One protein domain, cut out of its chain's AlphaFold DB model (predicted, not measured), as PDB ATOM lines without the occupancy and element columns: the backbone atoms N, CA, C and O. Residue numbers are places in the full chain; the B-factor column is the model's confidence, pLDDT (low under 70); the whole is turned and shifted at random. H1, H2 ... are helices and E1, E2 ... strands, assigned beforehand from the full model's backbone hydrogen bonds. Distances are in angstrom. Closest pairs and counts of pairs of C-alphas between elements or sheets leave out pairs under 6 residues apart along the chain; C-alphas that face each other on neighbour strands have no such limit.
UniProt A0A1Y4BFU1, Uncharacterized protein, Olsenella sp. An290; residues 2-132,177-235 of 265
ATOM      1  N   PRO A   2     179.027 188.481 158.746       91.50
ATOM      2  CA  PRO A   2     177.684 188.402 158.142       91.50
ATOM      3  C   PRO A   2     176.545 189.061 158.931       91.50
ATOM      4  O   PRO A   2     175.793 189.849 158.377       91.50
ATOM      5  N   VAL A   3     176.456 188.816 160.241       91.50
ATOM      6  CA  VAL A   3     175.373 189.356 161.089       91.50
ATOM      7  C   VAL A   3     175.350 190.890 161.107       91.50
ATOM      8  O   VAL A   3     174.283 191.492 161.065       91.50
ATOM      9  N   HIS A   4     176.520 191.535 161.131       93.19
ATOM     10  CA  HIS A   4     176.605 192.996 161.098       93.19
ATOM     11  C   HIS A   4     176.230 193.562 159.721       93.19
ATOM     12  O   HIS A   4     175.670 194.653 159.657       93.19
ATOM     13  N   ALA A   5     176.502 192.828 158.634       95.94
ATOM     14  CA  ALA A   5     176.061 193.217 157.297       95.94
ATOM     15  C   ALA A   5     174.529 193.158 157.183       95.94
ATOM     16  O   ALA A   5     173.929 194.128 156.737       95.94
ATOM     17  N   LEU A   6     173.894 192.089 157.685       95.19
ATOM     18  CA  LEU A   6     172.426 191.971 157.725       95.19
ATOM     19  C   LEU A   6     171.773 193.091 158.541       95.19
ATOM     20  O   LEU A   6     170.757 193.641 158.131       95.19
ATOM     21  N   LEU A   7     172.375 193.479 159.671       94.69
ATOM     22  CA  LEU A   7     171.916 194.650 160.420       94.69
ATOM     23  C   LEU A   7     172.053 195.934 159.589       94.69
ATOM     24  O   LEU A   7     171.145 196.754 159.584       94.69
ATOM     25  N   GLY A   8     173.170 196.113 158.881       96.94
ATOM     26  CA  GLY A   8     173.351 197.241 157.967       96.94
ATOM     27  C   GLY A   8     172.252 197.306 156.906       96.94
ATOM     28  O   GLY A   8     171.664 198.366 156.715       96.94
ATOM     29  N   TYR A   9     171.925 196.174 156.281       97.12
ATOM     30  CA  TYR A   9     170.826 196.086 155.320       97.12
ATOM     31  C   TYR A   9     169.471 196.419 155.936       97.12
ATOM     32  O   TYR A   9     168.716 197.163 155.328       97.12
ATOM     33  N   GLU A  10     169.162 195.927 157.134       96.50
ATOM     34  CA  GLU A  10     167.898 196.249 157.806       96.50
ATOM     35  C   GLU A  10     167.789 197.751 158.128       96.50
ATOM     36  O   GLU A  10     166.743 198.361 157.929       96.50
ATOM     37  N   LEU A  11     168.887 198.392 158.548       97.44
ATOM     38  CA  LEU A  11     168.921 199.836 158.822       97.44
ATOM     39  C   LEU A  11     168.774 200.696 157.551       97.44
ATOM     40  O   LEU A  11     168.266 201.821 157.624       97.44
ATOM     41  N   CYS A  12     169.251 200.185 156.415       98.12
ATOM     42  CA  CYS A  12     169.282 200.861 155.113       98.12
ATOM     43  C   CYS A  12     168.161 200.421 154.154       98.12
ATOM     44  O   CYS A  12     168.026 200.970 153.056       98.12
ATOM     45  N   GLY A  13     167.380 199.418 154.543       97.38
ATOM     46  CA  GLY A  13     166.307 198.812 153.766       97.38
ATOM     47  C   GLY A  13     164.927 199.313 154.173       97.38
ATOM     48  O   GLY A  13     164.784 200.252 154.952       97.38
ATOM     49  N   THR A  14     163.896 198.676 153.630       97.12
ATOM     50  CA  THR A  14     162.485 199.041 153.821       97.12
ATOM     51  C   THR A  14     161.722 197.993 154.631       97.12
ATOM     52  O   THR A  14     160.515 197.824 154.465       97.12
ATOM     53  N   PHE A  15     162.417 197.271 155.508       95.38
ATOM     54  CA  PHE A  15     161.826 196.263 156.383       95.38
ATOM     55  C   PHE A  15     162.438 196.307 157.785       95.38
ATOM     56  O   PHE A  15     163.504 196.879 157.994       95.38
ATOM     57  N   SER A  16     161.773 195.673 158.750       94.38
ATOM     58  CA  SER A  16     162.349 195.400 160.068       94.38
ATOM     59  C   SER A  16     161.836 194.082 160.643       94.38
ATOM     60  O   SER A  16     160.671 193.714 160.464       94.38
ATOM     61  N   ARG A  17     162.726 193.350 161.316       91.94
ATOM     62  CA  ARG A  17     162.444 192.075 161.984       91.94
ATOM     63  C   ARG A  17     161.873 192.318 163.386       91.94
ATOM     64  O   ARG A  17     162.180 193.323 164.023       91.94
ATOM     65  N   ASP A  18     161.086 191.370 163.899       91.06
ATOM     66  CA  ASP A  18     160.613 191.377 165.294       91.06
ATOM     67  C   ASP A  18     161.805 191.583 166.262       91.06
ATOM     68  O   ASP A  18     162.711 190.747 166.305       91.06
ATOM     69  N   PRO A  19     161.827 192.661 167.071       89.62
ATOM     70  CA  PRO A  19     162.970 192.978 167.928       89.62
ATOM     71  C   PRO A  19     163.165 191.980 169.080       89.62
ATOM     72  O   PRO A  19     164.260 191.881 169.632       89.62
ATOM     73  N   LEU A  20     162.123 191.236 169.460       90.81
ATOM     74  CA  LEU A  20     162.180 190.194 170.486       90.81
ATOM     75  C   LEU A  20     162.502 188.824 169.883       90.81
ATOM     76  O   LEU A  20     163.077 187.965 170.555       90.81
ATOM     77  N   ARG A  21     162.121 188.601 168.621       87.56
ATOM     78  CA  ARG A  21     162.311 187.335 167.902       87.56
ATOM     79  C   ARG A  21     162.852 187.570 166.486       87.56
ATOM     80  O   ARG A  21     162.225 187.134 165.526       87.56
ATOM     81  N   PRO A  22     164.057 188.137 166.321       83.06
ATOM     82  CA  PRO A  22     164.536 188.597 165.013       83.06
ATOM     83  C   PRO A  22     164.704 187.483 163.971       83.06
ATOM     84  O   PRO A  22     164.726 187.753 162.778       83.06
ATOM     85  N   ARG A  23     164.811 186.214 164.390       79.50
ATOM     86  CA  ARG A  23     164.928 185.073 163.463       79.50
ATOM     87  C   ARG A  23     163.612 184.375 163.137       79.50
ATOM     88  O   ARG A  23     163.558 183.651 162.152       79.50
ATOM     89  N   THR A  24     162.600 184.490 163.990       82.06
ATOM     90  CA  THR A  24     161.401 183.626 163.940       82.06
ATOM     91  C   THR A  24     160.093 184.385 164.087       82.06
ATOM     92  O   THR A  24     159.035 183.785 163.933       82.06
ATOM     93  N   GLY A  25     160.154 185.649 164.493       84.25
ATOM     94  CA  GLY A  25     159.004 186.529 164.575       84.25
ATOM     95  C   GLY A  25     158.668 187.129 163.218       84.25
ATOM     96  O   GLY A  25     159.336 186.865 162.215       84.25
ATOM     97  N   ASP A  26     157.616 187.932 163.219       87.00
ATOM     98  CA  ASP A  26     157.110 188.557 162.009       87.00
ATOM     99  C   ASP A  26     158.074 189.629 161.489       87.00
ATOM    100  O   ASP A  26     158.909 190.179 162.216       87.00
ATOM    101  N   VAL A  27     157.939 189.926 160.202       89.69
ATOM    102  CA  VAL A  27     158.703 190.964 159.519       89.69
ATOM    103  C   VAL A  27     157.725 192.042 159.088       89.69
ATOM    104  O   VAL A  27     156.717 191.755 158.442       89.69
ATOM    105  N   THR A  28     158.033 193.285 159.440       93.12
ATOM    106  CA  THR A  28     157.301 194.447 158.936       93.12
ATOM    107  C   THR A  28     157.967 194.910 157.649       93.12
ATOM    108  O   THR A  28     159.165 195.186 157.660       93.12
ATOM    109  N   LEU A  29     157.209 194.978 156.558       93.00
ATOM    110  CA  LEU A  29     157.663 195.453 155.246       93.00
ATOM    111  C   LEU A  29     157.189 196.898 155.000       93.00
ATOM    112  O   LEU A  29     156.469 197.464 155.823       93.00
ATOM    113  N   ASP A  30     157.586 197.478 153.866       94.50
ATOM    114  CA  ASP A  30     157.173 198.808 153.389       94.50
ATOM    115  C   ASP A  30     157.478 199.969 154.355       94.50
ATOM    116  O   ASP A  30     156.747 200.958 154.447       94.50
ATOM    117  N   LEU A  31     158.587 199.862 155.085       95.94
ATOM    118  CA  LEU A  31     159.079 200.912 155.970       95.94
ATOM    119  C   LEU A  31     159.962 201.913 155.219       95.94
ATOM    120  O   LEU A  31     160.666 201.575 154.271       95.94
ATOM    121  N   SER A  32     159.996 203.155 155.695       96.94
ATOM    122  CA  SER A  32     161.050 204.089 155.293       96.94
ATOM    123  C   SER A  32     162.390 203.650 155.900       96.94
ATOM    124  O   SER A  32     162.415 203.369 157.104       96.94
ATOM    125  N   PRO A  33     163.503 203.666 155.141       97.62
ATOM    126  CA  PRO A  33     164.817 203.359 155.690       97.62
ATOM    127  C   PRO A  33     165.176 204.272 156.858       97.62
ATOM    128  O   PRO A  33     164.971 205.490 156.800       97.62
ATOM    129  N   LEU A  34     165.745 203.697 157.921       97.50
ATOM    130  CA  LEU A  34     166.163 204.468 159.094       97.50
ATOM    131  C   LEU A  34     167.359 205.372 158.766       97.50
ATOM    132  O   LEU A  34     167.497 206.482 159.289       97.50
ATOM    133  N   THR A  35     168.247 204.884 157.905       98.12
ATOM    134  CA  THR A  35     169.460 205.569 157.465       98.12
ATOM    135  C   THR A  35     169.843 205.103 156.057       98.12
ATOM    136  O   THR A  35     169.105 204.370 155.414       98.12
ATOM    137  N   SER A  36     170.997 205.548 155.572       98.31
ATOM    138  CA  SER A  36     171.645 205.024 154.370       98.31
ATOM    139  C   SER A  36     173.077 204.600 154.673       98.31
ATOM    140  O   SER A  36     173.654 205.035 155.681       98.31
ATOM    141  N   VAL A  37     173.663 203.806 153.780       98.06
ATOM    142  CA  VAL A  37     175.075 203.408 153.825       98.06
ATOM    143  C   VAL A  37     175.970 204.641 153.972       98.06
ATOM    144  O   VAL A  37     176.781 204.714 154.895       98.06
ATOM    145  N   GLU A  38     175.746 205.671 153.150       98.12
ATOM    146  CA  GLU A  38     176.503 206.930 153.197       98.12
ATOM    147  C   GLU A  38     176.418 207.614 154.576       98.12
ATOM    148  O   GLU A  38     177.407 208.129 155.110       98.12
ATOM    149  N   ARG A  39     175.228 207.624 155.191       98.25
ATOM    150  CA  ARG A  39     175.016 208.245 156.506       98.25
ATOM    151  C   ARG A  39     175.693 207.457 157.625       98.25
ATOM    152  O   ARG A  39     176.272 208.088 158.512       98.25
ATOM    153  N   ILE A  40     175.658 206.121 157.579       96.88
ATOM    154  CA  ILE A  40     176.388 205.266 158.528       96.88
ATOM    155  C   ILE A  40     177.889 205.507 158.378       96.88
ATOM    156  O   ILE A  40     178.573 205.741 159.373       96.88
ATOM    157  N   GLU A  41     178.399 205.516 157.147       96.50
ATOM    158  CA  GLU A  41     179.817 205.739 156.877       96.50
ATOM    159  C   GLU A  41     180.284 207.078 157.459       96.50
ATOM    160  O   GLU A  41     181.269 207.138 158.203       96.50
ATOM    161  N   ARG A  42     179.541 208.154 157.177       96.50
ATOM    162  CA  ARG A  42     179.828 209.497 157.695       96.50
ATOM    163  C   ARG A  42     179.833 209.524 159.221       96.50
ATOM    164  O   ARG A  42     180.735 210.117 159.815       96.50
ATOM    165  N   PHE A  43     178.854 208.876 159.851       94.62
ATOM    166  CA  PHE A  43     178.776 208.770 161.304       94.62
ATOM    167  C   PHE A  43     179.995 208.034 161.875       94.62
ATOM    168  O   PHE A  43     180.714 208.606 162.694       94.62
ATOM    169  N   VAL A  44     180.301 206.831 161.381       93.44
ATOM    170  CA  VAL A  44     181.430 206.014 161.858       93.44
ATOM    171  C   VAL A  44     182.765 206.743 161.684       93.44
ATOM    172  O   VAL A  44     183.596 206.726 162.591       93.44
ATOM    173  N   ARG A  45     182.968 207.450 160.564       92.12
ATOM    174  CA  ARG A  45     184.180 208.256 160.324       92.12
ATOM    175  C   ARG A  45     184.316 209.444 161.281       92.12
ATOM    176  O   ARG A  45     185.434 209.890 161.533       92.12
ATOM    177  N   SER A  46     183.209 209.957 161.819       92.50
ATOM    178  CA  SER A  46     183.222 211.048 162.802       92.50
ATOM    179  C   SER A  46     183.558 210.583 164.228       92.50
ATOM    180  O   SER A  46     183.980 211.395 165.057       92.50
ATOM    181  N   CYS A  47     183.432 209.283 164.522       90.00
ATOM    182  CA  CYS A  47     183.698 208.711 165.838       90.00
ATOM    183  C   CYS A  47     185.209 208.651 166.125       90.00
ATOM    184  O   CYS A  47     185.914 207.762 165.653       90.00
ATOM    185  N   ARG A  48     185.720 209.581 166.945       74.25
ATOM    186  CA  ARG A  48     187.159 209.675 167.275       74.25
ATOM    187  C   ARG A  48     187.633 208.722 168.384       74.25
ATOM    188  O   ARG A  48     188.833 208.512 168.505       74.25
ATOM    189  N   TYR A  49     186.714 208.156 169.173       70.06
ATOM    190  CA  TYR A  49     187.036 207.397 170.397       70.06
ATOM    191  C   TYR A  49     186.285 206.063 170.539       70.06
ATOM    192  O   TYR A  49     186.290 205.462 171.610       70.06
ATOM    193  N   CYS A  50     185.632 205.587 169.479       69.00
ATOM    194  CA  CYS A  50     184.963 204.288 169.496       69.00
ATOM    195  C   CYS A  50     185.951 203.205 169.049       69.00
ATOM    196  O   CYS A  50     186.565 203.326 167.987       69.00
ATOM    197  N   GLY A  51     186.112 202.156 169.855       63.22
ATOM    198  CA  GLY A  51     186.821 200.955 169.426       63.22
ATOM    199  C   GLY A  51     186.133 200.346 168.202       63.22
ATOM    200  O   GLY A  51     184.909 200.301 168.139       63.22
ATOM    201  N   ASP A  52     186.938 199.895 167.242       76.62
ATOM    202  CA  ASP A  52     186.529 199.087 166.085       76.62
ATOM    203  C   ASP A  52     185.780 199.778 164.921       76.62
ATOM    204  O   ASP A  52     185.117 199.135 164.104       76.62
ATOM    205  N   THR A  53     185.963 201.094 164.741       88.31
ATOM    206  CA  THR A  53     185.459 201.822 163.549       88.31
ATOM    207  C   THR A  53     185.940 201.221 162.223       88.31
ATOM    208  O   THR A  53     185.227 201.277 161.222       88.31
ATOM    209  N   ARG A  54     187.125 200.595 162.205       89.31
ATOM    210  CA  ARG A  54     187.647 199.888 161.027       89.31
ATOM    211  C   ARG A  54     186.785 198.689 160.645       89.31
ATOM    212  O   ARG A  54     186.485 198.541 159.467       89.31
ATOM    213  N   GLN A  55     186.373 197.867 161.609       90.06
ATOM    214  CA  GLN A  55     185.531 196.701 161.349       90.06
ATOM    215  C   GLN A  55     184.135 197.109 160.873       90.06
ATOM    216  O   GLN A  55     183.589 196.482 159.963       90.06
ATOM    217  N   ALA A  56     183.576 198.185 161.435       91.75
ATOM    218  CA  ALA A  56     182.306 198.743 160.975       91.75
ATOM    219  C   ALA A  56     182.393 199.200 159.509       91.75
ATOM    220  O   ALA A  56     181.578 198.778 158.694       91.75
ATOM    221  N   LEU A  57     183.423 199.975 159.145       93.75
ATOM    222  CA  LEU A  57     183.645 200.408 157.757       93.75
ATOM    223  C   LEU A  57     183.917 199.230 156.810       93.75
ATOM    224  O   LEU A  57     183.399 199.209 155.699       93.75
ATOM    225  N   ALA A  58     184.694 198.237 157.251       93.25
ATOM    226  CA  ALA A  58     184.966 197.036 156.463       93.25
ATOM    227  C   ALA A  58     183.697 196.213 156.208       93.25
ATOM    228  O   ALA A  58     183.524 195.676 155.120       93.25
ATOM    229  N   THR A  59     182.798 196.133 157.191       94.44
ATOM    230  CA  THR A  59     181.505 195.449 157.038       94.44
ATOM    231  C   THR A  59     180.581 196.232 156.109       94.44
ATOM    232  O   THR A  59     179.938 195.643 155.244       94.44
ATOM    233  N   LEU A  60     180.539 197.558 156.264       95.62
ATOM    234  CA  LEU A  60     179.672 198.445 155.493       95.62
ATOM    235  C   LEU A  60     179.966 198.398 153.985       95.62
ATOM    236  O   LEU A  60     179.060 198.598 153.188       95.62
ATOM    237  N   ALA A  61     181.194 198.046 153.591       94.75
ATOM    238  CA  ALA A  61     181.571 197.826 152.193       94.75
ATOM    239  C   ALA A  61     180.796 196.687 151.493       94.75
ATOM    240  O   ALA A  61     180.863 196.576 150.271       94.75
ATOM    241  N   TYR A  62     180.078 195.845 152.245       95.94
ATOM    242  CA  TYR A  62     179.255 194.743 151.724       95.94
ATOM    243  C   TYR A  62     177.745 194.985 151.881       95.94
ATOM    244  O   TYR A  62     176.953 194.064 151.664       95.94
ATOM    245  N   VAL A  63     177.349 196.192 152.286       97.50
ATOM    246  CA  VAL A  63     175.952 196.600 152.466       97.50
ATOM    247  C   VAL A  63     175.556 197.534 151.327       97.50
ATOM    248  O   VAL A  63     176.326 198.413 150.945       97.50
ATOM    249  N   ALA A  64     174.342 197.360 150.817       97.38
ATOM    250  CA  ALA A  64     173.702 198.264 149.872       97.38
ATOM    251  C   ALA A  64     172.386 198.794 150.459       97.38
ATOM    252  O   ALA A  64     171.764 198.156 151.310       97.38
ATOM    253  N   ASP A  65     171.972 199.974 150.009       97.81
ATOM    254  CA  ASP A  65     170.681 200.547 150.387       97.81
ATOM    255  C   ASP A  65     169.517 199.786 149.723       97.81
ATOM    256  O   ASP A  65     169.699 199.114 148.706       97.81
ATOM    257  N   ASN A  66     168.304 199.975 150.257       96.44
ATOM    258  CA  ASN A  66     167.038 199.635 149.590       96.44
ATOM    259  C   ASN A  66     166.709 198.129 149.464       96.44
ATOM    260  O   ASN A  66     165.987 197.733 148.551       96.44
ATOM    261  N   ALA A  67     167.170 197.287 150.394       96.62
ATOM    262  CA  ALA A  67     166.635 195.927 150.540       96.62
ATOM    263  C   ALA A  67     165.177 195.941 151.003       96.62
ATOM    264  O   ALA A  67     164.850 196.621 151.975       96.62
ATOM    265  N   TRP A  68     164.310 195.194 150.320       95.25
ATOM    266  CA  TRP A  68     162.876 195.139 150.604       95.25
ATOM    267  C   TRP A  68     162.493 193.971 151.505       95.25
ATOM    268  O   TRP A  68     161.423 194.002 152.112       95.25
ATOM    269  N   SER A  69     163.368 192.973 151.659       92.69
ATOM    270  CA  SER A  69     163.096 191.813 152.505       92.69
ATOM    271  C   SER A  69     164.340 191.221 153.196       92.69
ATOM    272  O   SER A  69     165.462 191.356 152.701       92.69
ATOM    273  N   PRO A  70     164.148 190.463 154.296       92.31
ATOM    274  CA  PRO A  70     165.198 189.662 154.941       92.31
ATOM    275  C   PRO A  70     165.774 188.511 154.102       92.31
ATOM    276  O   PRO A  70     166.632 187.773 154.579       92.31
ATOM    277  N   MET A  71     165.211 188.235 152.927       91.75
ATOM    278  CA  MET A  71     165.746 187.213 152.026       91.75
ATOM    279  C   MET A  71     166.687 187.847 151.007       91.75
ATOM    280  O   MET A  71     167.739 187.282 150.707       91.75
ATOM    281  N   GLU A  72     166.354 189.053 150.545       93.75
ATOM    282  CA  GLU A  72     167.232 189.873 149.715       93.75
ATOM    283  C   GLU A  72     168.525 190.237 150.440       93.75
ATOM    284  O   GLU A  72     169.600 190.067 149.869       93.75
ATOM    285  N   ASP A  73     168.451 190.680 151.703       93.94
ATOM    286  CA  ASP A  73     169.652 191.060 152.457       93.94
ATOM    287  C   ASP A  73     170.604 189.877 152.680       93.94
ATOM    288  O   ASP A  73     171.825 190.012 152.544       93.94
ATOM    289  N   LEU A  74     170.052 188.697 152.962       95.06
ATOM    290  CA  LEU A  74     170.789 187.460 153.142       95.06
ATOM    291  C   LEU A  74     171.482 187.052 151.851       95.06
ATOM    292  O   LEU A  74     172.688 186.796 151.855       95.06
ATOM    293  N   LEU A  75     170.734 187.011 150.750       96.06
ATOM    294  CA  LEU A  75     171.277 186.636 149.455       96.06
ATOM    295  C   LEU A  75     172.361 187.632 149.020       96.06
ATOM    296  O   LEU A  75     173.473 187.215 148.699       96.06
ATOM    297  N   ALA A  76     172.102 188.936 149.115       97.06
ATOM    298  CA  ALA A  76     173.065 189.986 148.795       97.06
ATOM    299  C   ALA A  76     174.345 189.890 149.639       97.06
ATOM    300  O   ALA A  76     175.457 189.970 149.104       97.06
ATOM    301  N   THR A  77     174.198 189.643 150.945       96.31
ATOM    302  CA  THR A  77     175.319 189.430 151.869       96.31
ATOM    303  C   THR A  77     176.160 188.230 151.438       96.31
ATOM    304  O   THR A  77     177.381 188.339 151.324       96.31
ATOM    305  N   MET A  78     175.527 187.088 151.156       96.06
ATOM    306  CA  MET A  78     176.241 185.868 150.774       96.06
ATOM    307  C   MET A  78     176.935 186.000 149.415       96.06
ATOM    308  O   MET A  78     178.078 185.562 149.279       96.06
ATOM    309  N   LEU A  79     176.286 186.622 148.424       95.56
ATOM    310  CA  LEU A  79     176.866 186.867 147.098       95.56
ATOM    311  C   LEU A  79     178.104 187.779 147.180       95.56
ATOM    312  O   LEU A  79     179.107 187.518 146.510       95.56
ATOM    313  N   SER A  80     178.053 188.809 148.031       94.56
ATOM    314  CA  SER A  80     179.090 189.847 148.112       94.56
ATOM    315  C   SER A  80     180.284 189.463 148.984       94.56
ATOM    316  O   SER A  80     181.426 189.769 148.633       94.56
ATOM    317  N   LEU A  81     180.043 188.811 150.128       93.75
ATOM    318  CA  LEU A  81     181.094 188.522 151.105       93.75
ATOM    319  C   LEU A  81     182.223 187.674 150.502       93.75
ATOM    320  O   LEU A  81     181.969 186.781 149.690       93.75
ATOM    321  N   PRO A  82     183.482 187.891 150.920       91.88
ATOM    322  CA  PRO A  82     184.604 187.103 150.434       91.88
ATOM    323  C   PRO A  82     184.498 185.645 150.892       91.88
ATOM    324  O   PRO A  82     183.944 185.339 151.950       91.88
ATOM    325  N   VAL A  83     185.122 184.733 150.143       90.06
ATOM    326  CA  VAL A  83     185.085 183.289 150.450       90.06
ATOM    327  C   VAL A  83     185.695 182.950 151.814       90.06
ATOM    328  O   VAL A  83     185.248 182.008 152.467       90.06
ATOM    329  N   GLY A  84     186.668 183.735 152.290       89.12
ATOM    330  CA  GLY A  84     187.225 183.585 153.641       89.12
ATOM    331  C   GLY A  84     186.200 183.813 154.762       89.12
ATOM    332  O   GLY A  84     186.324 183.221 155.827       89.12
ATOM    333  N   GLU A  85     185.155 184.597 154.492       92.00
ATOM    334  CA  GLU A  85     183.999 184.822 155.377       92.00
ATOM    335  C   GLU A  85     182.817 183.911 155.009       92.00
ATOM    336  O   GLU A  85     181.681 184.173 155.396       92.00
ATOM    337  N   LEU A  86     183.086 182.844 154.247       93.25
ATOM    338  CA  LEU A  86     182.121 181.879 153.719       93.25
ATOM    339  C   LEU A  86     181.121 182.446 152.695       93.25
ATOM    340  O   LEU A  86     180.212 181.725 152.298       93.25
ATOM    341  N   GLY A  87     181.306 183.668 152.193       93.88
ATOM    342  CA  GLY A  87     180.536 184.178 151.052       93.88
ATOM    343  C   GLY A  87     180.996 183.607 149.702       93.88
ATOM    344  O   GLY A  87     181.786 182.654 149.638       93.88
ATOM    345  N   TYR A  88     180.500 184.201 148.616       93.56
ATOM    346  CA  TYR A  88     180.817 183.808 147.238       93.56
ATOM    347  C   TYR A  88     181.806 184.737 146.525       93.56
ATOM    348  O   TYR A  88     182.415 184.333 145.536       93.56
ATOM    349  N   GLY A  89     182.014 185.954 147.028       91.69
ATOM    350  CA  GLY A  89     182.974 186.906 146.475       91.69
ATOM    351  C   GLY A  89     182.659 187.328 145.038       91.69
ATOM    352  O   GLY A  89     183.578 187.516 144.234       91.69
ATOM    353  N   LEU A  90     181.374 187.457 144.690       91.19
ATOM    354  CA  LEU A  90     180.951 187.898 143.355       91.19
ATOM    355  C   LEU A  90     181.166 189.401 143.138       91.19
ATOM    356  O   LEU A  90     181.254 189.852 141.993       91.19
ATOM    357  N   GLY A  91     181.403 190.145 144.214       90.81
ATOM    358  CA  GLY A  91     181.659 191.579 144.191       90.81
ATOM    359  C   GLY A  91     180.486 192.372 144.758       90.81
ATOM    360  O   GLY A  91     179.580 191.780 145.342       90.81
ATOM    361  N   PRO A  92     180.526 193.707 144.633       94.50
ATOM    362  CA  PRO A  92     179.465 194.566 145.133       94.50
ATOM    363  C   PRO A  92     178.155 194.348 144.374       94.50
ATOM    364  O   PRO A  92     178.149 193.988 143.192       94.50
ATOM    365  N   VAL A  93     177.053 194.616 145.067       97.00
ATOM    366  CA  VAL A  93     175.694 194.460 144.552       97.00
ATOM    367  C   VAL A  93     174.907 195.758 144.658       97.00
ATOM    368  O   VAL A  93     175.168 196.582 145.534       97.00
ATOM    369  N   THR A  94     173.922 195.911 143.783       97.44
ATOM    370  CA  THR A  94     172.842 196.893 143.919       97.44
ATOM    371  C   THR A  94     171.560 196.137 144.235       97.44
ATOM    372  O   THR A  94     171.339 195.064 143.678       97.44
ATOM    373  N   ILE A  95     170.716 196.682 145.107       97.44
ATOM    374  CA  ILE A  95     169.451 196.055 145.494       97.44
ATOM    375  C   ILE A  95     168.275 196.903 145.013       97.44
ATOM    376  O   ILE A  95     168.294 198.134 145.125       97.44
ATOM    377  N   ASN A  96     167.267 196.235 144.449       97.50
ATOM    378  CA  ASN A  96     166.039 196.840 143.943       97.50
ATOM    379  C   ASN A  96     166.285 198.041 143.012       97.50
ATOM    380  O   ASN A  96     165.635 199.090 143.124       97.50
ATOM    381  N   ALA A  97     167.241 197.908 142.085       96.12
ATOM    382  CA  ALA A  97     167.560 198.974 141.143       96.12
ATOM    383  C   ALA A  97     166.453 199.112 140.090       96.12
ATOM    384  O   ALA A  97     165.981 198.142 139.503       96.12
ATOM    385  N   ARG A  98     166.006 200.338 139.824       97.25
ATOM    386  CA  ARG A  98     164.918 200.565 138.869       97.25
ATOM    387  C   ARG A  98     165.451 200.736 137.456       97.25
ATOM    388  O   ARG A  98     166.134 201.714 137.166       97.25
ATOM    389  N   HIS A  99     165.019 199.854 136.564       97.44
ATOM    390  CA  HIS A  99     165.266 199.957 135.131       97.44
ATOM    391  C   HIS A  99     164.034 200.507 134.431       97.44
ATOM    392  O   HIS A  99     162.952 199.921 134.498       97.44
ATOM    393  N   TYR A 100     164.182 201.658 133.779       97.25
ATOM    394  CA  TYR A 100     163.093 202.287 133.042       97.25
ATOM    395  C   TYR A 100     162.967 201.690 131.645       97.25
ATOM    396  O   TYR A 100     163.938 201.566 130.900       97.25
ATOM    397  N   THR A 101     161.736 201.356 131.280       96.62
ATOM    398  CA  THR A 101     161.413 200.779 129.981       96.62
ATOM    399  C   THR A 101     161.437 201.858 128.903       96.62
ATOM    400  O   THR A 101     160.906 202.952 129.091       96.62
ATOM    401  N   ALA A 102     162.017 201.548 127.740       95.38
ATOM    402  CA  ALA A 102     162.018 202.456 126.598       95.38
ATOM    403  C   ALA A 102     160.585 202.841 126.178       95.38
ATOM    404  O   ALA A 102     159.695 201.987 126.133       95.38
ATOM    405  N   SER A 103     160.367 204.110 125.816       96.88
ATOM    406  CA  SER A 103     159.028 204.663 125.542       96.88
ATOM    407  C   SER A 103     158.232 203.854 124.516       96.88
ATOM    408  O   SER A 103     157.062 203.564 124.741       96.88
ATOM    409  N   TYR A 104     158.878 203.390 123.444       96.06
ATOM    410  CA  TYR A 104     158.221 202.607 122.397       96.06
ATOM    411  C   TYR A 104     157.682 201.251 122.894       96.06
ATOM    412  O   TYR A 104     156.735 200.716 122.315       96.06
ATOM    413  N   LEU A 105     158.264 200.664 123.946       96.00
ATOM    414  CA  LEU A 105     157.734 199.451 124.577       96.00
ATOM    415  C   LEU A 105     156.580 199.792 125.525       96.00
ATOM    416  O   LEU A 105     155.585 199.069 125.554       96.00
ATOM    417  N   VAL A 106     156.671 200.915 126.243       97.12
ATOM    418  CA  VAL A 106     155.583 201.412 127.102       97.12
ATOM    419  C   VAL A 106     154.330 201.720 126.279       97.12
ATOM    420  O   VAL A 106     153.240 201.280 126.628       97.12
ATOM    421  N   GLU A 107     154.483 202.369 125.123       97.56
ATOM    422  CA  GLU A 107     153.402 202.620 124.152       97.56
ATOM    423  C   GLU A 107     152.736 201.330 123.641       97.56
ATOM    424  O   GLU A 107     151.593 201.351 123.189       97.56
ATOM    425  N   ARG A 108     153.437 200.193 123.727       96.31
ATOM    426  CA  ARG A 108     152.940 198.857 123.362       96.31
ATOM    427  C   ARG A 108     152.394 198.070 124.560       96.31
ATOM    428  O   ARG A 108     152.073 196.893 124.411       96.31
ATOM    429  N   GLY A 109     152.271 198.703 125.725       94.56
ATOM    430  CA  GLY A 109     151.681 198.117 126.927       94.56
ATOM    431  C   GLY A 109     152.666 197.409 127.860       94.56
ATOM    432  O   GLY A 109     152.221 196.733 128.788       94.56
ATOM    433  N   CYS A 110     153.983 197.540 127.656       95.56
ATOM    434  CA  CYS A 110     154.950 197.120 128.674       95.56
ATOM    435  C   CYS A 110     154.900 198.064 129.890       95.56
ATOM    436  O   CYS A 110     154.641 199.261 129.729       95.56
ATOM    437  N   PRO A 111     155.198 197.579 131.107       96.62
ATOM    438  CA  PRO A 111     155.307 198.448 132.275       96.62
ATOM    439  C   PRO A 111     156.391 199.512 132.111       96.62
ATOM    440  O   PRO A 111     157.404 199.280 131.455       96.62
ATOM    441  N   ALA A 112     156.207 200.669 132.754       97.38
ATOM    442  CA  ALA A 112     157.139 201.798 132.669       97.38
ATOM    443  C   ALA A 112     158.523 201.511 133.281       97.38
ATOM    444  O   ALA A 112     159.497 202.187 132.957       97.38
ATOM    445  N   SER A 113     158.615 200.525 134.176       97.88
ATOM    446  CA  SER A 113     159.885 200.081 134.746       97.88
ATOM    447  C   SER A 113     159.801 198.647 135.256       97.88
ATOM    448  O   SER A 113     158.707 198.165 135.566       97.88
ATOM    449  N   ARG A 114     160.963 198.010 135.404       97.81
ATOM    450  CA  ARG A 114     161.154 196.756 136.137       97.81
ATOM    451  C   ARG A 114     162.238 196.919 137.194       97.81
ATOM    452  O   ARG A 114     163.080 197.809 137.102       97.81
ATOM    453  N   VAL A 115     162.160 196.074 138.211       96.94
ATOM    454  CA  VAL A 115     163.073 196.063 139.351       96.94
ATOM    455  C   VAL A 115     163.465 194.603 139.585       96.94
ATOM    456  O   VAL A 115     162.566 193.797 139.851       96.94
ATOM    457  N   PRO A 116     164.733 194.221 139.370       96.88
ATOM    458  CA  PRO A 116     165.273 192.994 139.921       96.88
ATOM    459  C   PRO A 116     165.592 193.180 141.400       96.88
ATOM    460  O   PRO A 116     165.888 194.293 141.840       96.88
ATOM    461  N   ASP A 117     165.596 192.081 142.139       97.31
ATOM    462  CA  ASP A 117     165.826 192.153 143.575       97.31
ATOM    463  C   ASP A 117     167.300 192.482 143.854       97.31
ATOM    464  O   ASP A 117     167.608 193.358 144.657       97.31
ATOM    465  N   ILE A 118     168.236 191.835 143.147       98.25
ATOM    466  CA  ILE A 118     169.682 192.046 143.314       98.25
ATOM    467  C   ILE A 118     170.373 192.080 141.950       98.25
ATOM    468  O   ILE A 118     170.091 191.255 141.088       98.25
ATOM    469  N   GLU A 119     171.346 192.968 141.769       97.94
ATOM    470  CA  GLU A 119     172.228 193.027 140.597       97.94
ATOM    471  C   GLU A 119     173.698 193.038 141.005       97.94
ATOM    472  O   GLU A 119     174.072 193.687 141.980       97.94
ATOM    473  N   LEU A 120     174.550 192.356 140.237       96.00
ATOM    474  CA  LEU A 120     175.999 192.449 140.395       96.00
ATOM    475  C   LEU A 120     176.512 193.728 139.720       96.00
ATOM    476  O   LEU A 120     176.344 193.922 138.516       96.00
ATOM    477  N   VAL A 121     177.191 194.593 140.473       95.19
ATOM    478  CA  VAL A 121     177.682 195.871 139.940       95.19
ATOM    479  C   VAL A 121     178.706 195.630 138.828       95.19
ATOM    480  O   VAL A 121     179.710 194.942 139.015       95.19
ATOM    481  N   GLY A 122     178.464 196.245 137.667       92.94
ATOM    482  CA  GLY A 122     179.350 196.166 136.503       92.94
ATOM    483  C   GLY A 122     179.240 194.867 135.698       92.94
ATOM    484  O   GLY A 122     180.048 194.659 134.795       92.94
ATOM    485  N   LEU A 123     178.264 194.005 136.002       94.00
ATOM    486  CA  LEU A 123     178.026 192.744 135.300       94.00
ATOM    487  C   LEU A 123     176.567 192.657 134.820       94.00
ATOM    488  O   LEU A 123     175.677 193.174 135.488       94.00
ATOM    489  N   PRO A 124     176.283 191.974 133.696       96.31
ATOM    490  CA  PRO A 124     174.932 191.867 133.133       96.31
ATOM    491  C   PRO A 124     174.092 190.777 133.825       96.31
ATOM    492  O   PRO A 124     173.391 190.014 133.158       96.31
ATOM    493  N   LEU A 125     174.210 190.637 135.148       96.56
ATOM    494  CA  LEU A 125     173.589 189.550 135.904       96.56
ATOM    495  C   LEU A 125     172.929 190.056 137.189       96.56
ATOM    496  O   LEU A 125     173.549 190.774 137.975       96.56
ATOM    497  N   GLY A 126     171.703 189.600 137.426       97.12
ATOM    498  CA  GLY A 126     170.971 189.796 138.669       97.12
ATOM    499  C   GLY A 126     170.276 188.530 139.162       97.12
ATOM    500  O   GLY A 126     170.343 187.471 138.537       97.12
ATOM    501  N   PHE A 127     169.594 188.656 140.292       97.69
ATOM    502  CA  PHE A 127     168.890 187.587 140.985       97.69
ATOM    503  C   PHE A 127     167.518 188.086 141.424       97.69
ATOM    504  O   PHE A 127     167.411 189.203 141.926       97.69
ATOM    505  N   ASN A 128     166.496 187.246 141.262       95.94
ATOM    506  CA  ASN A 128     165.157 187.488 141.798       95.94
ATOM    507  C   ASN A 128     164.790 186.348 142.740       95.94
ATOM    508  O   ASN A 128     164.750 185.196 142.309       95.94
ATOM    509  N   TYR A 129     164.522 186.652 144.002       92.94
ATOM    510  CA  TYR A 129     164.084 185.676 144.980       92.94
ATOM    511  C   TYR A 129     162.592 185.359 144.806       92.94
ATOM    512  O   TYR A 129     161.712 186.198 144.982       92.94
ATOM    513  N   ASP A 130     162.309 184.103 144.481       87.62
ATOM    514  CA  ASP A 130     160.979 183.518 144.358       87.62
ATOM    515  C   ASP A 130     160.713 182.642 145.591       87.62
ATOM    516  O   ASP A 130     161.005 181.439 145.634       87.62
ATOM    517  N   GLY A 131     160.237 183.286 146.659       80.44
ATOM    518  CA  GLY A 131     159.895 182.609 147.907       80.44
ATOM    519  C   GLY A 131     158.674 181.694 147.763       80.44
ATOM    520  O   GLY A 131     157.806 181.905 146.927       80.44
ATOM    521  N   ARG A 132     158.518 180.694 148.632       69.56
ATOM    522  CA  ARG A 132     157.397 179.727 148.556       69.56
ATOM    523  C   ARG A 132     155.995 180.329 148.606       69.56
ATOM    524  O   ARG A 132     155.060 179.739 148.073       69.56
ATOM    525  N   LEU A 177     168.564 185.656 137.204       96.38
ATOM    526  CA  LEU A 177     168.385 184.268 137.614       96.38
ATOM    527  C   LEU A 177     167.337 184.180 138.731       96.38
ATOM    528  O   LEU A 177     167.458 184.894 139.730       96.38
ATOM    529  N   PRO A 178     166.303 183.333 138.595       95.19
ATOM    530  CA  PRO A 178     165.392 183.077 139.698       95.19
ATOM    531  C   PRO A 178     166.123 182.311 140.805       95.19
ATOM    532  O   PRO A 178     166.882 181.384 140.532       95.19
ATOM    533  N   VAL A 179     165.870 182.692 142.051       95.31
ATOM    534  CA  VAL A 179     166.389 182.044 143.254       95.31
ATOM    535  C   VAL A 179     165.209 181.551 144.057       95.31
ATOM    536  O   VAL A 179     164.424 182.342 144.560       95.31
ATOM    537  N   THR A 180     165.076 180.246 144.188       91.31
ATOM    538  CA  THR A 180     163.969 179.646 144.928       91.31
ATOM    539  C   THR A 180     164.323 179.473 146.400       91.31
ATOM    540  O   THR A 180     165.498 179.443 146.783       91.31
ATOM    541  N   SER A 181     163.320 179.278 147.259       87.25
ATOM    542  CA  SER A 181     163.584 178.835 148.634       87.25
ATOM    543  C   SER A 181     164.387 177.524 148.649       87.25
ATOM    544  O   SER A 181     165.316 177.371 149.436       87.25
ATOM    545  N   GLU A 182     164.110 176.581 147.747       87.06
ATOM    546  CA  GLU A 182     164.863 175.329 147.613       87.06
ATOM    547  C   GLU A 182     166.374 175.563 147.469       87.06
ATOM    548  O   GLU A 182     167.149 174.768 148.008       87.06
ATOM    549  N   ASP A 183     166.788 176.639 146.795       92.44
ATOM    550  CA  ASP A 183     168.201 176.962 146.598       92.44
ATOM    551  C   ASP A 183     168.896 177.339 147.905       92.44
ATOM    552  O   ASP A 183     170.062 177.014 148.113       92.44
ATOM    553  N   LEU A 184     168.174 177.958 148.833       90.88
ATOM    554  CA  LEU A 184     168.731 178.407 150.107       90.88
ATOM    555  C   LEU A 184     168.608 177.342 151.204       90.88
ATOM    556  O   LEU A 184     169.495 177.189 152.046       90.88
ATOM    557  N   PHE A 185     167.517 176.575 151.187       86.44
ATOM    558  CA  PHE A 185     167.200 175.613 152.238       86.44
ATOM    559  C   PHE A 185     167.805 174.221 152.009       86.44
ATOM    560  O   PHE A 185     168.020 173.500 152.983       86.44
ATOM    561  N   ARG A 186     168.096 173.808 150.767       86.38
ATOM    562  CA  ARG A 186     168.705 172.493 150.495       86.38
ATOM    563  C   ARG A 186     170.221 172.577 150.451       86.38
ATOM    564  O   ARG A 186     170.782 173.459 149.808       86.38
ATOM    565  N   GLU A 187     170.867 171.581 151.054       87.75
ATOM    566  CA  GLU A 187     172.323 171.477 151.069       87.75
ATOM    567  C   GLU A 187     172.911 171.540 149.650       87.75
ATOM    568  O   GLU A 187     172.529 170.775 148.759       87.75
ATOM    569  N   GLY A 188     173.825 172.491 149.449       89.19
ATOM    570  CA  GLY A 188     174.603 172.652 148.220       89.19
ATOM    571  C   GLY A 188     173.852 173.279 147.044       89.19
ATOM    572  O   GLY A 188     174.443 173.434 145.975       89.19
ATOM    573  N   ARG A 189     172.573 173.654 147.189       92.44
ATOM    574  CA  ARG A 189     171.821 174.266 146.080       92.44
ATOM    575  C   ARG A 189     172.173 175.731 145.853       92.44
ATOM    576  O   ARG A 189     172.283 176.138 144.704       92.44
ATOM    577  N   CYS A 190     172.490 176.474 146.908       93.69
ATOM    578  CA  CYS A 190     172.968 177.849 146.774       93.69
ATOM    579  C   CYS A 190     174.324 177.885 146.043       93.69
ATOM    580  O   CYS A 190     174.541 178.730 145.181       93.69
ATOM    581  N   ASP A 191     175.202 176.911 146.308       93.19
ATOM    582  CA  ASP A 191     176.462 176.757 145.571       93.19
ATOM    583  C   ASP A 191     176.208 176.465 144.083       93.19
ATOM    584  O   ASP A 191     176.855 177.055 143.218       93.19
ATOM    585  N   ALA A 192     175.256 175.573 143.776       92.62
ATOM    586  CA  ALA A 192     174.876 175.250 142.401       92.62
ATOM    587  C   ALA A 192     174.350 176.482 141.647       92.62
ATOM    588  O   ALA A 192     174.830 176.761 140.550       92.62
ATOM    589  N   LEU A 193     173.464 177.266 142.272       94.94
ATOM    590  CA  LEU A 193     172.988 178.547 141.743       94.94
ATOM    591  C   LEU A 193     174.155 179.488 141.406       94.94
ATOM    592  O   LEU A 193     174.172 180.113 140.347       94.94
ATOM    593  N   VAL A 194     175.160 179.587 142.280       94.38
ATOM    594  CA  VAL A 194     176.327 180.441 142.015       94.38
ATOM    595  C   VAL A 194     177.185 179.895 140.873       94.38
ATOM    596  O   VAL A 194     177.697 180.673 140.068       94.38
ATOM    597  N   PHE A 195     177.319 178.576 140.727       92.00
ATOM    598  CA  PHE A 195     177.988 178.000 139.559       92.00
ATOM    599  C   PHE A 195     177.231 178.260 138.253       92.00
ATOM    600  O   PHE A 195     177.861 178.537 137.228       92.00
ATOM    601  N   GLU A 196     175.900 178.229 138.279       93.81
ATOM    602  CA  GLU A 196     175.055 178.608 137.143       93.81
ATOM    603  C   GLU A 196     175.221 180.095 136.802       93.81
ATOM    604  O   GLU A 196     175.441 180.431 135.639       93.81
ATOM    605  N   ALA A 197     175.252 180.974 137.809       93.88
ATOM    606  CA  ALA A 197     175.542 182.400 137.654       93.88
ATOM    607  C   ALA A 197     176.898 182.663 136.988       93.88
ATOM    608  O   ALA A 197     176.994 183.421 136.020       93.88
ATOM    609  N   LEU A 198     177.955 182.005 137.464       91.81
ATOM    610  CA  LEU A 198     179.291 182.131 136.883       91.81
ATOM    611  C   LEU A 198     179.356 181.579 135.452       91.81
ATOM    612  O   LEU A 198     180.041 182.149 134.601       91.81
ATOM    613  N   SER A 199     178.627 180.498 135.169       91.12
ATOM    614  CA  SER A 199     178.526 179.929 133.822       91.12
ATOM    615  C   SER A 199     177.793 180.874 132.866       91.12
ATOM    616  O   SER A 199     178.251 181.084 131.743       91.12
ATOM    617  N   ALA A 200     176.701 181.497 133.323       93.50
ATOM    618  CA  ALA A 200     175.955 182.496 132.565       93.50
ATOM    619  C   ALA A 200     176.827 183.716 132.235       93.50
ATOM    620  O   ALA A 200     176.883 184.132 131.080       93.50
ATOM    621  N   LEU A 201     177.584 184.237 133.208       92.69
ATOM    622  CA  LEU A 201     178.548 185.319 132.972       92.69
ATOM    623  C   LEU A 201     179.583 184.941 131.905       92.69
ATOM    624  O   LEU A 201     179.824 185.720 130.982       92.69
ATOM    625  N   GLY A 202     180.141 183.729 131.978       91.69
ATOM    626  CA  GLY A 202     181.065 183.221 130.964       91.69
ATOM    627  C   GLY A 202     180.446 183.189 129.563       91.69
ATOM    628  O   GLY A 202     181.069 183.655 128.609       91.69
ATOM    629  N   ALA A 203     179.205 182.712 129.443       92.62
ATOM    630  CA  ALA A 203     178.471 182.685 128.176       92.62
ATOM    631  C   ALA A 203     178.160 184.090 127.624       92.62
ATOM    632  O   ALA A 203     178.096 184.273 126.411       92.62
ATOM    633  N   LEU A 204     178.012 185.085 128.503       92.94
ATOM    634  CA  LEU A 204     177.790 186.490 128.152       92.94
ATOM    635  C   LEU A 204     179.091 187.256 127.839       92.94
ATOM    636  O   LEU A 204     179.039 188.455 127.576       92.94
ATOM    637  N   GLY A 205     180.252 186.593 127.854       92.94
ATOM    638  CA  GLY A 205     181.546 187.223 127.567       92.94
ATOM    639  C   GLY A 205     182.222 187.879 128.776       92.94
ATOM    640  O   GLY A 205     183.160 188.652 128.600       92.94
ATOM    641  N   PHE A 206     181.787 187.548 129.994       89.56
ATOM    642  CA  PHE A 206     182.367 188.005 131.260       89.56
ATOM    643  C   PHE A 206     183.032 186.816 131.978       89.56
ATOM    644  O   PHE A 206     182.461 186.254 132.917       89.56
ATOM    645  N   PRO A 207     184.217 186.365 131.522       76.38
ATOM    646  CA  PRO A 207     184.848 185.163 132.045       76.38
ATOM    647  C   PRO A 207     185.211 185.313 133.524       76.38
ATOM    648  O   PRO A 207     185.747 186.320 133.977       76.38
ATOM    649  N   ALA A 208     184.969 184.249 134.280       68.25
ATOM    650  CA  ALA A 208     185.210 184.178 135.714       68.25
ATOM    651  C   ALA A 208     186.671 183.823 136.068       68.25
ATOM    652  O   ALA A 208     186.901 183.165 137.082       68.25
ATOM    653  N   SER A 209     187.650 184.180 135.231       61.34
ATOM    654  CA  SER A 209     189.047 183.723 135.355       61.34
ATOM    655  C   SER A 209     189.713 184.120 136.675       61.34
ATOM    656  O   SER A 209     190.553 183.375 137.170       61.34
ATOM    657  N   ASP A 210     189.270 185.220 137.289       63.28
ATOM    658  CA  ASP A 210     189.776 185.709 138.581       63.28
ATOM    659  C   ASP A 210     188.886 185.301 139.771       63.28
ATOM    660  O   ASP A 210     189.085 185.749 140.903       63.28
ATOM    661  N   ARG A 211     187.864 184.464 139.541       69.12
ATOM    662  CA  ARG A 211     186.942 184.018 140.593       69.12
ATOM    663  C   ARG A 211     187.493 182.774 141.297       69.12
ATOM    664  O   ARG A 211     188.109 181.919 140.660       69.12
ATOM    665  N   PRO A 212     187.268 182.622 142.612       63.84
ATOM    666  CA  PRO A 212     187.919 181.595 143.422       63.84
ATOM    667  C   PRO A 212     187.260 180.210 143.270       63.84
ATOM    668  O   PRO A 212     186.848 179.601 144.258       63.84
ATOM    669  N   TRP A 213     187.190 179.679 142.043       67.56
ATOM    670  CA  TRP A 213     186.588 178.379 141.706       67.56
ATOM    671  C   TRP A 213     187.045 177.247 142.628       67.56
ATOM    672  O   TRP A 213     186.224 176.468 143.100       67.56
ATOM    673  N   GLY A 214     188.342 177.187 142.949       63.97
ATOM    674  CA  GLY A 214     188.889 176.161 143.842       63.97
ATOM    675  C   GLY A 214     188.355 176.241 145.276       63.97
ATOM    676  O   GLY A 214     188.129 175.212 145.907       63.97
ATOM    677  N   ALA A 215     188.099 177.449 145.785       65.31
ATOM    678  CA  ALA A 215     187.529 177.636 147.116       65.31
ATOM    679  C   ALA A 215     186.006 177.409 147.124       65.31
ATOM    680  O   ALA A 215     185.468 176.914 148.113       65.31
ATOM    681  N   LEU A 216     185.325 177.701 146.008       72.06
ATOM    682  CA  LEU A 216     183.910 177.377 145.802       72.06
ATOM    683  C   LEU A 216     183.667 175.869 145.624       72.06
ATOM    684  O   LEU A 216     182.628 175.377 146.038       72.06
ATOM    685  N   ALA A 217     184.628 175.130 145.062       72.19
ATOM    686  CA  ALA A 217     184.530 173.686 144.827       72.19
ATOM    687  C   ALA A 217     184.897 172.817 146.050       72.19
ATOM    688  O   ALA A 217     184.758 171.590 146.016       72.19
ATOM    689  N   SER A 218     185.392 173.416 147.138       86.75
ATOM    690  CA  SER A 218     185.764 172.677 148.345       86.75
ATOM    691  C   SER A 218     184.527 172.230 149.120       86.75
ATOM    692  O   SER A 218     183.856 173.047 149.744       86.75
ATOM    693  N   ARG A 219     184.290 170.912 149.196       87.31
ATOM    694  CA  ARG A 219     183.169 170.332 149.966       87.31
ATOM    695  C   ARG A 219     183.130 170.786 151.427       87.31
ATOM    696  O   ARG A 219     182.055 170.948 151.993       87.31
ATOM    697  N   VAL A 220     184.295 170.990 152.045       89.25
ATOM    698  CA  VAL A 220     184.383 171.464 153.436       89.25
ATOM    699  C   VAL A 220     183.904 172.911 153.546       89.25
ATOM    700  O   VAL A 220     183.181 173.244 154.482       89.25
ATOM    701  N   VAL A 221     184.287 173.767 152.593       89.88
ATOM    702  CA  VAL A 221     183.854 175.172 152.556       89.88
ATOM    703  C   VAL A 221     182.368 175.258 152.222       89.88
ATOM    704  O   VAL A 221     181.649 175.941 152.943       89.88
ATOM    705  N   SER A 222     181.897 174.515 151.217       90.44
ATOM    706  CA  SER A 222     180.479 174.396 150.855       90.44
ATOM    707  C   SER A 222     179.605 174.033 152.051       90.44
ATOM    708  O   SER A 222     178.628 174.716 152.344       90.44
ATOM    709  N   ARG A 223     179.997 173.006 152.814       91.06
ATOM    710  CA  ARG A 223     179.257 172.597 154.011       91.06
ATOM    711  C   ARG A 223     179.219 173.699 155.070       91.06
ATOM    712  O   ARG A 223     178.151 174.017 155.580       91.06
ATOM    713  N   ARG A 224     180.364 174.316 155.380       93.44
ATOM    714  CA  ARG A 224     180.429 175.416 156.361       93.44
ATOM    715  C   ARG A 224     179.614 176.631 155.919       93.44
ATOM    716  O   ARG A 224     178.969 177.266 156.747       93.44
ATOM    717  N   ARG A 225     179.628 176.949 154.623       93.56
ATOM    718  CA  ARG A 225     178.795 177.998 154.029       93.56
ATOM    719  C   ARG A 225     177.316 177.677 154.188       93.56
ATOM    720  O   ARG A 225     176.565 178.555 154.592       93.56
ATOM    721  N   GLN A 226     176.909 176.439 153.920       92.88
ATOM    722  CA  GLN A 226     175.527 176.007 154.110       92.88
ATOM    723  C   GLN A 226     175.095 176.119 155.579       92.88
ATOM    724  O   GLN A 226     174.020 176.639 155.862       92.88
ATOM    725  N   GLU A 227     175.941 175.682 156.517       92.75
ATOM    726  CA  GLU A 227     175.694 175.803 157.960       92.75
ATOM    727  C   GLU A 227     175.550 177.277 158.383       92.75
ATOM    728  O   GLU A 227     174.635 177.619 159.137       92.75
ATOM    729  N   LEU A 228     176.399 178.166 157.851       93.31
ATOM    730  CA  LEU A 228     176.271 179.609 158.055       93.31
ATOM    731  C   LEU A 228     174.954 180.137 157.473       93.31
ATOM    732  O   LEU A 228     174.211 180.791 158.199       93.31
ATOM    733  N   LEU A 229     174.648 179.845 156.206       92.44
ATOM    734  CA  LEU A 229     173.420 180.282 155.539       92.44
ATOM    735  C   LEU A 229     172.188 179.879 156.356       92.44
ATOM    736  O   LEU A 229     171.370 180.728 156.699       92.44
ATOM    737  N   TRP A 230     172.104 178.612 156.765       90.25
ATOM    738  CA  TRP A 230     171.033 178.124 157.631       90.25
ATOM    739  C   TRP A 230     170.983 178.857 158.971       90.25
ATOM    740  O   TRP A 230     169.901 179.203 159.436       90.25
ATOM    741  N   SER A 231     172.124 179.171 159.585       88.94
ATOM    742  CA  SER A 231     172.137 179.933 160.841       88.94
ATOM    743  C   SER A 231     171.582 181.361 160.706       88.94
ATOM    744  O   SER A 231     171.133 181.927 161.708       88.94
ATOM    745  N   LEU A 232     171.596 181.917 159.488       89.88
ATOM    746  CA  LEU A 232     171.183 183.286 159.167       89.88
ATOM    747  C   LEU A 232     169.768 183.387 158.572       89.88
ATOM    748  O   LEU A 232     169.188 184.470 158.622       89.88
ATOM    749  N   LEU A 233     169.211 182.298 158.028       87.56
ATOM    750  CA  LEU A 233     167.865 182.293 157.443       87.56
ATOM    751  C   LEU A 233     166.799 182.765 158.454       87.56
ATOM    752  O   LEU A 233     166.877 182.416 159.637       87.56
ATOM    753  N   PRO A 234     165.760 183.493 158.008       77.06
ATOM    754  CA  PRO A 234     164.563 183.701 158.809       77.06
ATOM    755  C   PRO A 234     163.812 182.364 158.940       77.06
ATOM    756  O   PRO A 234     163.183 181.865 158.010       77.06
ATOM    757  N   TRP A 235     163.881 181.752 160.123       71.94
ATOM    758  CA  TRP A 235     163.354 180.413 160.407       71.94
ATOM    759  C   TRP A 235     161.825 180.357 160.510       71.94
ATOM    760  O   TRP A 235     161.293 179.280 160.761       71.94
TER     761      TRP A 235
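Overview. This is residues 2 to 132 and 177 to 235 of the 265 residues of an uncharacterized protein of Olsenella sp. An290 (UniProt A0A1Y4BFU1). A small, twisted sheet of four short strands has H4 and H7 over one face; H4 makes the core, between the sheet and H1, which packs on it. The helical hairpin H2 and H3 reaches out on one side, packing on H1 by H3, while an arm of chain between E1 and E2 sticks out elsewhere, with residues 104 to 109 free at its tip; H9 touches the short H6. The printed part has 190 residues with nine named helices and four named strands, in the order H1 H2 H3 H4 E1 H5 E2 E3 E4 H6 H7 H8 H9. The sheet order is E1 E2 E3 E4, mixed, and the class is mixed, helices and strands. The whole is compact, with a radius of gyration of the C-alphas of 17.5 A and spans of 55 by 44 by 33 A.

Arrangement. Begin at the sheet, where E1, residues 93 to 95, is antiparallel to E2, residues 118 to 120; N 119 and O 94 are 2.8 A apart, within hydrogen-bond range. E3, residues 125 to 130, forms a hairpin with E2, with N 127 and O 118 at 2.8 A. E3 is parallel to E4, residues 177 to 180, with N 179 and O 128 at 2.8 A. Two helices are on the same face, giving two layers, helices on one face of a sheet: H4, residues 72 to 80, and H7, residues 189 to 203. H4 lies over E2 at a height over the sheet of 8.2 A, with the C-alphas of Ala 76 and Ile 118 closest, at 6.8 A. H7 lies over E4 at a height over the sheet of 9.2 A, with the C-alphas of Leu 177 and Ala 197 closest, at 7.4 A. Look next to H1, residues 2 to 12: it touches H4 at a steep tilt of 51 degrees, opposite ways, closest at the C-alphas of Tyr 9 and Asp 73, 5.9 A. H1 also touches H3, residues 53 to 60, about perpendicular at 76 degrees, closest at the C-alphas of Ala 5 and Thr 59, 5.9 A. H3 forms a hairpin with H2, residues 37 to 46, at a shallow tilt of 6 degrees, opposite ways; their closest C-alphas, Val 44 and Thr 53, are 6.1 A apart. H6, residues 181 to 185, touches H7 only at the corner, through residues 189 to 193 of H7; the C-alphas of Asp 183 and Arg 189 are closest, at 4.5 A. H9, residues 219 to 232, only just touches H6, with 3 pairs of C-alphas within 8 A, through its residues 229 to 230; Phe 185 and Trp 230 have the closest, at 7.1 A. H8, residues 213 to 216, is close but not clearly touching to H7, with the C-alphas of Asp 191 and Leu 216 at 7.5 A. H5, residues 103 to 106, touches no helix. Every O i to N i+4 pair is within hydrogen-bond range in H1, H2, H3, H4, H6, H7 and H9; H5 and H8 are too short for one.

Along the chain. Find C-alpha 125 at (173.589, 189.550, 135.904), where E3 begins, and follow it 16.3 A to C-alpha 130. H7, the longest helix, covers 20.9 A, and H4 12.0 A. H1 begins at C-alpha 2, (177.684, 188.402, 158.142), and covers 15.3 A; H2 covers 14.3 A. H9 covers 19.9 A and ends at C-alpha 232, (171.183, 183.286, 159.167).

Size, cuts and confidence. The two C-alphas farthest apart, those of Tyr 49 and Arg 108, are 58.7 A apart. Residues 133 to 176 are not printed, and C-alphas 132 and 177 stand 16.2 A apart across this cut. The long links are H1 to H2, H3 to H4, H4 to E1 and H5 to E2. Look for pLDDT under 70 at residues 50 to 51, 132 and 208 to 215; the mean of the printed part is 91.1.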